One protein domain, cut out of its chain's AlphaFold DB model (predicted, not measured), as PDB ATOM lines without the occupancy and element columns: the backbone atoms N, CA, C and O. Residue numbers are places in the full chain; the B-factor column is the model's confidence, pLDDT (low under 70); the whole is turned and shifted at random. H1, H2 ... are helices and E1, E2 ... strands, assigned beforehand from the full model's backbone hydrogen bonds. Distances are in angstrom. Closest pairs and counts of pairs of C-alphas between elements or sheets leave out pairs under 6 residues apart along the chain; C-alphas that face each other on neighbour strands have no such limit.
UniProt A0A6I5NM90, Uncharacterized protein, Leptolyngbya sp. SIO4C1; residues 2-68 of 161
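This is residues 2 to 68 of the 161 residues of an uncharacterized protein of Leptolyngbya sp. SIO4C1 (UniProt A0A6I5NM90). The model has two separate parts, a pair of helices, H1 and H3, in which the last part of H3 packs steeply across H1, and a long two-stranded hairpin, E1 and E2, joined to them by residues 43 to 47. H3 meets H1 with its last part, and residues 17 to 23, of which 21 to 23 belong to H2, stick out. The printed part has 67 residues with three named helices and two named strands, in the order H1, H2, H3, E1, E2; the sheet is antiparallel, order E1 - E2, and the class is mixed, helices and strands. The whole is extended, with a radius of gyration of the C-alphas of 17.1 A, and spans 51 by 30 by 16 A.

Find C-alpha 2 at (25.357, -0.195, 11.733); from there H1 runs 25.2 A through residues 2 to 18. H2, residues 21 to 24, follows, then H3, residues 29 to 42, 19.8 A long. E1 is residues 48 to 56, 24.4 A, and E2 residues 59 to 67, 26.0 A, ending at C-alpha 67 (10.517, -3.400, 28.729).

Look first at Asn 8 and Ser 40, the closest C-alphas of H1 and H3, 4.8 A apart. Here the helices touch, H3 with residues 36 to 41 alone, at a steep tilt of 51 degrees, opposite ways. H1 and H2 are close but not clearly touching; H2 and H3 are apart. In H3 every O i to N i+4 pair is within hydrogen-bond range, in H1 12 of 13; H2 is too short for one. In the hairpin of E1 and E2, antiparallel at 165 degrees, N 50 and O 65 are 3.0 A apart, within hydrogen-bond range. Both strands are apart from H1 and H2.

The C-alphas farthest apart, Ile 30 and Phe 57, are 52.3 A apart. The printed part has no cut, and its four links are tight. Look for pLDDT under 70 at residues 2 to 4 and 42 to 47.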
ATOM      1  N   ARG A   2      23.970  -0.438  11.245       64.19
ATOM      2  CA  ARG A   2      25.357  -0.195  11.733       64.19
ATOM      3  C   ARG A   2      25.556   0.340  13.168       64.19
ATOM      4  O   ARG A   2      26.553   0.009  13.798       64.19
ATOM      5  N   ARG A   3      24.660   1.179  13.706       66.31
ATOM      6  CA  ARG A   3      24.940   1.933  14.954       66.31
ATOM      7  C   ARG A   3      24.933   1.072  16.225       66.31
ATOM      8  O   ARG A   3      25.629   1.405  17.177       66.31
ATOM      9  N   SER A   4      24.156  -0.014  16.269       68.19
ATOM     10  CA  SER A   4      24.139  -0.915  17.432       68.19
ATOM     11  C   SER A   4      25.397  -1.769  17.517       68.19
ATOM     12  O   SER A   4      25.945  -1.926  18.601       68.19
ATOM     13  N   ASP A   5      25.875  -2.269  16.381       75.44
ATOM     14  CA  ASP A   5      26.983  -3.224  16.347       75.44
ATOM     15  C   ASP A   5      28.303  -2.525  16.693       75.44
ATOM     16  O   ASP A   5      29.148  -3.086  17.385       75.44
ATOM     17  N   GLN A   6      28.433  -1.253  16.305       80.81
ATOM     18  CA  GLN A   6      29.536  -0.386  16.716       80.81
ATOM     19  C   GLN A   6      29.593  -0.222  18.247       80.81
ATOM     20  O   GLN A   6      30.642  -0.436  18.850       80.81
ATOM     21  N   ARG A   7      28.457   0.096  18.891       82.00
ATOM     22  CA  ARG A   7      28.387   0.281  20.353       82.00
ATOM     23  C   ARG A   7      28.741  -0.993  21.113       82.00
ATOM     24  O   ARG A   7      29.453  -0.925  22.110       82.00
ATOM     25  N   ASN A   8      28.283  -2.141  20.626       83.88
ATOM     26  CA  ASN A   8      28.573  -3.422  21.256       83.88
ATOM     27  C   ASN A   8      30.066  -3.786  21.158       83.88
ATOM     28  O   ASN A   8      30.643  -4.287  22.122       83.88
ATOM     29  N   LYS A   9      30.713  -3.499  20.019       85.00
ATOM     30  CA  LYS A   9      32.163  -3.690  19.853       85.00
ATOM     31  C   LYS A   9      32.972  -2.781  20.778       85.00
ATOM     32  O   LYS A   9      33.919  -3.239  21.410       85.00
ATOM     33  N   GLU A  10      32.581  -1.513  20.902       87.56
ATOM     34  CA  GLU A  10      33.213  -0.585  21.847       87.56
ATOM     35  C   GLU A  10      33.037  -1.020  23.303       87.56
ATOM     36  O   GLU A  10      33.951  -0.854  24.106       87.56
ATOM     37  N   PHE A  11      31.876  -1.568  23.657       87.75
ATOM     38  CA  PHE A  11      31.620  -2.105  24.989       87.75
ATOM     39  C   PHE A  11      32.517  -3.311  25.301       87.75
ATOM     40  O   PHE A  11      33.186  -3.316  26.333       87.75
ATOM     41  N   ALA A  12      32.591  -4.286  24.388       89.31
ATOM     42  CA  ALA A  12      33.460  -5.454  24.539       89.31
ATOM     43  C   ALA A  12      34.931  -5.045  24.711       89.31
ATOM     44  O   ALA A  12      35.608  -5.523  25.620       89.31
ATOM     45  N   LYS A  13      35.395  -4.088  23.895       90.62
ATOM     46  CA  LYS A  13      36.742  -3.518  23.998       90.62
ATOM     47  C   LYS A  13      36.989  -2.883  25.371       90.62
ATOM     48  O   LYS A  13      37.970  -3.230  26.018       90.62
ATOM     49  N   ARG A  14      36.073  -2.033  25.852       90.69
ATOM     50  CA  ARG A  14      36.190  -1.377  27.169       90.69
ATOM     51  C   ARG A  14      36.285  -2.376  28.323       90.69
ATOM     52  O   ARG A  14      37.097  -2.172  29.216       90.69
ATOM     53  N   ILE A  15      35.490  -3.449  28.308       90.69
ATOM     54  CA  ILE A  15      35.552  -4.490  29.349       90.69
ATOM     55  C   ILE A  15      36.907  -5.197  29.338       90.69
ATOM     56  O   ILE A  15      37.525  -5.377  30.385       90.69
ATOM     57  N   ILE A  16      37.395  -5.576  28.158       90.94
ATOM     58  CA  ILE A  16      38.679  -6.273  28.036       90.94
ATOM     59  C   ILE A  16      39.834  -5.352  28.452       90.94
ATOM     60  O   ILE A  16      40.771  -5.798  29.115       90.94
ATOM     61  N   GLU A  17      39.743  -4.058  28.141       90.81
ATOM     62  CA  GLU A  17      40.715  -3.034  28.537       90.81
ATOM     63  C   GLU A  17      40.733  -2.728  30.043       90.81
ATOM     64  O   GLU A  17      41.739  -2.220  30.538       90.81
ATOM     65  N   GLN A  18      39.680  -3.081  30.784       92.69
ATOM     66  CA  GLN A  18      39.644  -2.969  32.247       92.69
ATOM     67  C   GLN A  18      40.322  -4.145  32.961       92.69
ATOM     68  O   GLN A  18      40.634  -4.035  34.146       92.69
ATOM     69  N   LEU A  19      40.577  -5.263  32.270       92.19
ATOM     70  CA  LEU A  19      41.284  -6.393  32.872       92.19
ATOM     71  C   LEU A  19      42.721  -5.995  33.235       92.19
ATOM     72  O   LEU A  19      43.391  -5.386  32.400       92.19
ATOM     73  N   PRO A  20      43.241  -6.388  34.408       95.25
ATOM     74  CA  PRO A  20      44.652  -6.223  34.732       95.25
ATOM     75  C   PRO A  20      45.549  -6.796  33.626       95.25
ATOM     76  O   PRO A  20      45.259  -7.861  33.074       95.25
ATOM     77  N   SER A  21      46.631  -6.095  33.281       89.62
ATOM     78  CA  SER A  21      47.503  -6.471  32.157       89.62
ATOM     79  C   SER A  21      48.099  -7.872  32.323       89.62
ATOM     80  O   SER A  21      48.145  -8.632  31.357       89.62
ATOM     81  N   ASN A  22      48.463  -8.240  33.554       92.81
ATOM     82  CA  ASN A  22      48.957  -9.569  33.906       92.81
ATOM     83  C   ASN A  22      47.923 -10.671  33.639       92.81
ATOM     84  O   ASN A  22      48.304 -11.742  33.193       92.81
ATOM     85  N   VAL A  23      46.629 -10.413  33.856       93.00
ATOM     86  CA  VAL A  23      45.550 -11.378  33.585       93.00
ATOM     87  C   VAL A  23      45.218 -11.411  32.098       93.00
ATOM     88  O   VAL A  23      45.098 -12.484  31.516       93.00
ATOM     89  N   ARG A  24      45.127 -10.249  31.442       91.38
ATOM     90  CA  ARG A  24      44.819 -10.164  30.007       91.38
ATOM     91  C   ARG A  24      45.841 -10.914  29.150       91.38
ATOM     92  O   ARG A  24      45.459 -11.522  28.156       91.38
ATOM     93  N   ALA A  25      47.113 -10.892  29.552       90.56
ATOM     94  CA  ALA A  25      48.194 -11.601  28.874       90.56
ATOM     95  C   ALA A  25      48.119 -13.135  29.010       90.56
ATOM     96  O   ALA A  25      48.730 -13.836  28.211       90.56
ATOM     97  N   THR A  26      47.370 -13.668  29.986       94.94
ATOM     98  CA  THR A  26      47.194 -15.127  30.153       94.94
ATOM     99  C   THR A  26      46.207 -15.734  29.162       94.94
ATOM    100  O   THR A  26      46.198 -16.950  28.975       94.94
ATOM    101  N   PHE A  27      45.375 -14.915  28.515       93.50
ATOM    102  CA  PHE A  27      44.401 -15.407  27.552       93.50
ATOM    103  C   PHE A  27      45.052 -15.719  26.210       93.50
ATOM    104  O   PHE A  27      45.770 -14.903  25.631       93.50
ATOM    105  N   THR A  28      44.736 -16.895  25.675       95.31
ATOM    106  CA  THR A  28      45.154 -17.267  24.325       95.31
ATOM    107  C   THR A  28      44.393 -16.444  23.278       95.31
ATOM    108  O   THR A  28      43.284 -15.966  23.546       95.31
ATOM    109  N   PRO A  29      44.919 -16.305  22.047       93.00
ATOM    110  CA  PRO A  29      44.226 -15.578  20.981       93.00
ATOM    111  C   PRO A  29      42.809 -16.104  20.707       93.00
ATOM    112  O   PRO A  29      41.893 -15.321  20.467       93.00
ATOM    113  N   ILE A  30      42.610 -17.424  20.805       93.88
ATOM    114  CA  ILE A  30      41.308 -18.077  20.604       93.88
ATOM    115  C   ILE A  30      40.338 -17.712  21.735       93.88
ATOM    116  O   ILE A  30      39.189 -17.361  21.475       93.88
ATOM    117  N   GLN A  31      40.804 -17.740  22.988       94.31
ATOM    118  CA  GLN A  31      39.998 -17.334  24.145       94.31
ATOM    119  C   GLN A  31      39.611 -15.855  24.059       94.31
ATOM    120  O   GLN A  31      38.461 -15.497  24.311       94.31
ATOM    121  N   MET A  32      40.551 -15.002  23.646       92.50
ATOM    122  CA  MET A  32      40.304 -13.577  23.465       92.50
ATOM    123  C   MET A  32      39.264 -13.325  22.366       92.50
ATOM    124  O   MET A  32      38.338 -12.544  22.567       92.50
ATOM    125  N   ALA A  33      39.369 -14.015  21.226       90.88
ATOM    126  CA  ALA A  33      38.398 -13.910  20.138       90.88
ATOM    127  C   ALA A  33      36.989 -14.351  20.575       90.88
ATOM    128  O   ALA A  33      36.022 -13.626  20.338       90.88
ATOM    129  N   ALA A  34      36.882 -15.477  21.288       91.44
ATOM    130  CA  ALA A  34      35.612 -15.967  21.826       91.44
ATOM    131  C   ALA A  34      34.986 -14.984  22.836       91.44
ATOM    132  O   ALA A  34      33.772 -14.758  22.828       91.44
ATOM    133  N   LEU A  35      35.801 -14.344  23.680       90.88
ATOM    134  CA  LEU A  35      35.348 -13.290  24.594       90.88
ATOM    135  C   LEU A  35      34.820 -12.066  23.837       90.88
ATOM    136  O   LEU A  35      33.733 -11.578  24.144       90.88
ATOM    137  N   TYR A  36      35.547 -11.585  22.826       88.94
ATOM    138  CA  TYR A  36      35.094 -10.462  21.999       88.94
ATOM    139  C   TYR A  36      33.757 -10.761  21.313       88.94
ATOM    140  O   TYR A  36      32.846  -9.927  21.338       88.94
ATOM    141  N   GLU A  37      33.616 -11.950  20.728       87.94
ATOM    142  CA  GLU A  37      32.399 -12.365  20.034       87.94
ATOM    143  C   GLU A  37      31.207 -12.457  20.994       87.94
ATOM    144  O   GLU A  37      30.166 -11.835  20.760       87.94
ATOM    145  N   THR A  38      31.371 -13.156  22.117       87.25
ATOM    146  CA  THR A  38      30.306 -13.314  23.117       87.25
ATOM    147  C   THR A  38      29.888 -11.978  23.724       87.25
ATOM    148  O   THR A  38      28.694 -11.679  23.758       87.25
ATOM    149  N   LEU A  39      30.830 -11.119  24.121       87.38
ATOM    150  CA  LEU A  39      30.524  -9.807  24.695       87.38
ATOM    151  C   LEU A  39      29.816  -8.895  23.689       87.38
ATOM    152  O   LEU A  39      28.827  -8.252  24.044       87.38
ATOM    153  N   SER A  40      30.255  -8.896  22.426       83.25
ATOM    154  CA  SER A  40      29.632  -8.092  21.368       83.25
ATOM    155  C   SER A  40      28.196  -8.539  21.035       83.25
ATOM    156  O   SER A  40      27.347  -7.711  20.696       83.25
ATOM    157  N   ASN A  41      27.887  -9.825  21.207       77.06
ATOM    158  CA  ASN A  41      26.555 -10.384  20.971       77.06
ATOM    159  C   ASN A  41      25.652 -10.400  22.219       77.06
ATOM    160  O   ASN A  41      24.429 -10.483  22.091       77.06
ATOM    161  N   SER A  42      26.224 -10.301  23.423       68.62
ATOM    162  CA  SER A  42      25.507 -10.489  24.693       68.62
ATOM    163  C   SER A  42      24.588  -9.339  25.104       68.62
ATOM    164  O   SER A  42      23.733  -9.534  25.969       68.62
ATOM    165  N   GLN A  43      24.734  -8.144  24.519       66.06
ATOM    166  CA  GLN A  43      23.979  -6.988  24.991       66.06
ATOM    167  C   GLN A  43      22.485  -7.169  24.693       66.06
ATOM    168  O   GLN A  43      22.015  -7.046  23.556       66.06
ATOM    169  N   THR A  44      21.730  -7.474  25.749       60.84
ATOM    170  CA  THR A  44      20.283  -7.636  25.711       60.84
ATOM    171  C   THR A  44      19.653  -6.335  25.246       60.84
ATOM    172  O   THR A  44      19.652  -5.320  25.940       60.84
ATOM    173  N   ARG A  45      19.106  -6.360  24.029       63.38
ATOM    174  CA  ARG A  45      18.291  -5.264  23.510       63.38
ATOM    175  C   ARG A  45      16.990  -5.227  24.306       63.38
ATOM    176  O   ARG A  45      16.087  -6.023  24.049       63.38
ATOM    177  N   HIS A  46      16.896  -4.315  25.264       66.12
ATOM    178  CA  HIS A  46      15.610  -3.885  25.798       66.12
ATOM    179  C   HIS A  46      14.994  -2.910  24.791       66.12
ATOM    180  O   HIS A  46      15.698  -2.078  24.220       66.12
ATOM    181  N   LEU A  47      13.702  -3.074  24.503       65.19
ATOM    182  CA  LEU A  47      12.973  -2.172  23.606       65.19
ATOM    183  C   LEU A  47      12.835  -0.791  24.252       65.19
ATOM    184  O   LEU A  47      12.880   0.221  23.562       65.19
ATOM    185  N   VAL A  48      12.715  -0.774  25.579       76.44
ATOM    186  CA  VAL A  48      12.631   0.428  26.399       76.44
ATOM    187  C   VAL A  48      13.518   0.218  27.624       76.44
ATOM    188  O   VAL A  48      13.337  -0.753  28.362       76.44
ATOM    189  N   ASP A  49      14.488   1.108  27.813       79.94
ATOM    190  CA  ASP A  49      15.351   1.190  28.996       79.94
ATOM    191  C   ASP A  49      15.254   2.624  29.522       79.94
ATOM    192  O   ASP A  49      15.925   3.527  29.020       79.94
ATOM    193  N   ILE A  50      14.334   2.848  30.461       81.88
ATOM    194  CA  ILE A  50      14.138   4.156  31.087       81.88
ATOM    195  C   ILE A  50      14.702   4.062  32.496       81.88
ATOM    196  O   ILE A  50      14.247   3.267  33.321       81.88
ATOM    197  N   ARG A  51      15.698   4.901  32.764       88.88
ATOM    198  CA  ARG A  51      16.349   5.013  34.066       88.88
ATOM    199  C   ARG A  51      16.252   6.450  34.511       88.88
ATOM    200  O   ARG A  51      16.667   7.346  33.778       88.88
ATOM    201  N   PHE A  52      15.710   6.674  35.694       89.06
ATOM    202  CA  PHE A  52      15.598   8.017  36.236       89.06
ATOM    203  C   PHE A  52      15.824   8.008  37.736       89.06
ATOM    204  O   PHE A  52      15.526   7.051  38.451       89.06
ATOM    205  N   LEU A  53      16.414   9.104  38.187       88.50
ATOM    206  CA  LEU A  53      16.710   9.367  39.579       88.50
ATOM    207  C   LEU A  53      15.698  10.398  40.047       88.50
ATOM    208  O   LEU A  53      15.660  11.502  39.509       88.50
ATOM    209  N   VAL A  54      14.889  10.040  41.037       89.69
ATOM    210  CA  VAL A  54      13.975  10.989  41.670       89.69
ATOM    211  C   VAL A  54      14.571  11.357  43.026       89.69
ATOM    212  O   VAL A  54      14.615  10.509  43.925       89.69
ATOM    213  N   PRO A  55      15.100  12.580  43.192       85.88
ATOM    214  CA  PRO A  55      15.448  13.080  44.509       85.88
ATOM    215  C   PRO A  55      14.155  13.402  45.265       85.88
ATOM    216  O   PRO A  55      13.371  14.242  44.832       85.88
ATOM    217  N   VAL A  56      13.922  12.721  46.385       88.88
ATOM    218  CA  VAL A  56      12.792  12.988  47.284       88.88
ATOM    219  C   VAL A  56      13.376  13.358  48.645       88.88
ATOM    220  O   VAL A  56      14.008  12.531  49.311       88.88
ATOM    221  N   PHE A  57      13.208  14.626  49.030       88.62
ATOM    222  CA  PHE A  57      13.870  15.254  50.181       88.62
ATOM    223  C   PHE A  57      15.396  15.037  50.149       88.62
ATOM    224  O   PHE A  57      16.068  15.464  49.213       88.62
ATOM    225  N   SER A  58      15.950  14.349  51.149       85.69
ATOM    226  CA  SER A  58      17.389  14.090  51.296       85.69
ATOM    227  C   SER A  58      17.840  12.743  50.723       85.69
ATOM    228  O   SER A  58      18.991  12.354  50.918       85.69
ATOM    229  N   ARG A  59      16.961  11.990  50.046       82.25
ATOM    230  CA  ARG A  59      17.284  10.669  49.481       82.25
ATOM    231  C   ARG A  59      17.071  10.648  47.972       82.25
ATOM    232  O   ARG A  59      16.156  11.272  47.445       82.25
ATOM    233  N   ARG A  60      17.930   9.915  47.264       88.94
ATOM    234  CA  ARG A  60      17.824   9.705  45.815       88.94
ATOM    235  C   ARG A  60      17.289   8.307  45.566       88.94
ATOM    236  O   ARG A  60      17.916   7.330  45.965       88.94
ATOM    237  N   PHE A  61      16.147   8.224  44.903       87.69
ATOM    238  CA  PHE A  61      15.547   6.959  44.512       87.69
ATOM    239  C   PHE A  61      15.905   6.668  43.059       87.69
ATOM    240  O   PHE A  61      15.731   7.519  42.187       87.69
ATOM    241  N   TYR A  62      16.446   5.479  42.811       89.56
ATOM    242  CA  TYR A  62      16.839   5.026  41.483       89.56
ATOM    243  C   TYR A  62      15.759   4.107  40.923       89.56
ATOM    244  O   TYR A  62      15.525   3.019  41.450       89.56
ATOM    245  N   PHE A  63      15.104   4.557  39.858       88.69
ATOM    246  CA  PHE A  63      14.062   3.809  39.174       88.69
ATOM    247  C   PHE A  63      14.583   3.284  37.843       88.69
ATOM    248  O   PHE A  63      15.215   4.006  37.068       88.69
ATOM    249  N   VAL A  64      14.290   2.012  37.581       87.31
ATOM    250  CA  VAL A  64      14.655   1.317  36.348       87.31
ATOM    251  C   VAL A  64      13.416   0.636  35.797       87.31
ATOM    252  O   VAL A  64      12.864  -0.267  36.422       87.31
ATOM    253  N   CYS A  65      12.995   1.063  34.612       83.69
ATOM    254  CA  CYS A  65      11.944   0.419  33.847       83.69
ATOM    255  C   CYS A  65      12.563  -0.231  32.608       83.69
ATOM    256  O   CYS A  65      13.074   0.454  31.719       83.69
ATOM    257  N   LEU A  66      12.522  -1.564  32.570       82.31
ATOM    258  CA  LEU A  66      12.998  -2.370  31.449       82.31
ATOM    259  C   LEU A  66      11.801  -3.050  30.795       82.31
ATOM    260  O   LEU A  66      11.163  -3.906  31.405       82.31
ATOM    261  N   ILE A  67      11.532  -2.716  29.535       82.06
ATOM    262  CA  ILE A  67      10.517  -3.400  28.729       82.06
ATOM    263  C   ILE A  67      11.219  -4.042  27.539       82.06
ATOM    264  O   ILE A  67      12.002  -3.418  26.816       82.06
ATOM    265  N   GLY A  68      10.972  -5.330  27.331       77.44
ATOM    266  CA  GLY A  68      11.623  -6.101  26.284       77.44
ATOM    267  C   GLY A  68      10.899  -7.404  25.996       77.44
ATOM    268  O   GLY A  68      10.072  -7.869  26.777       77.44
TER     269      GLY A  68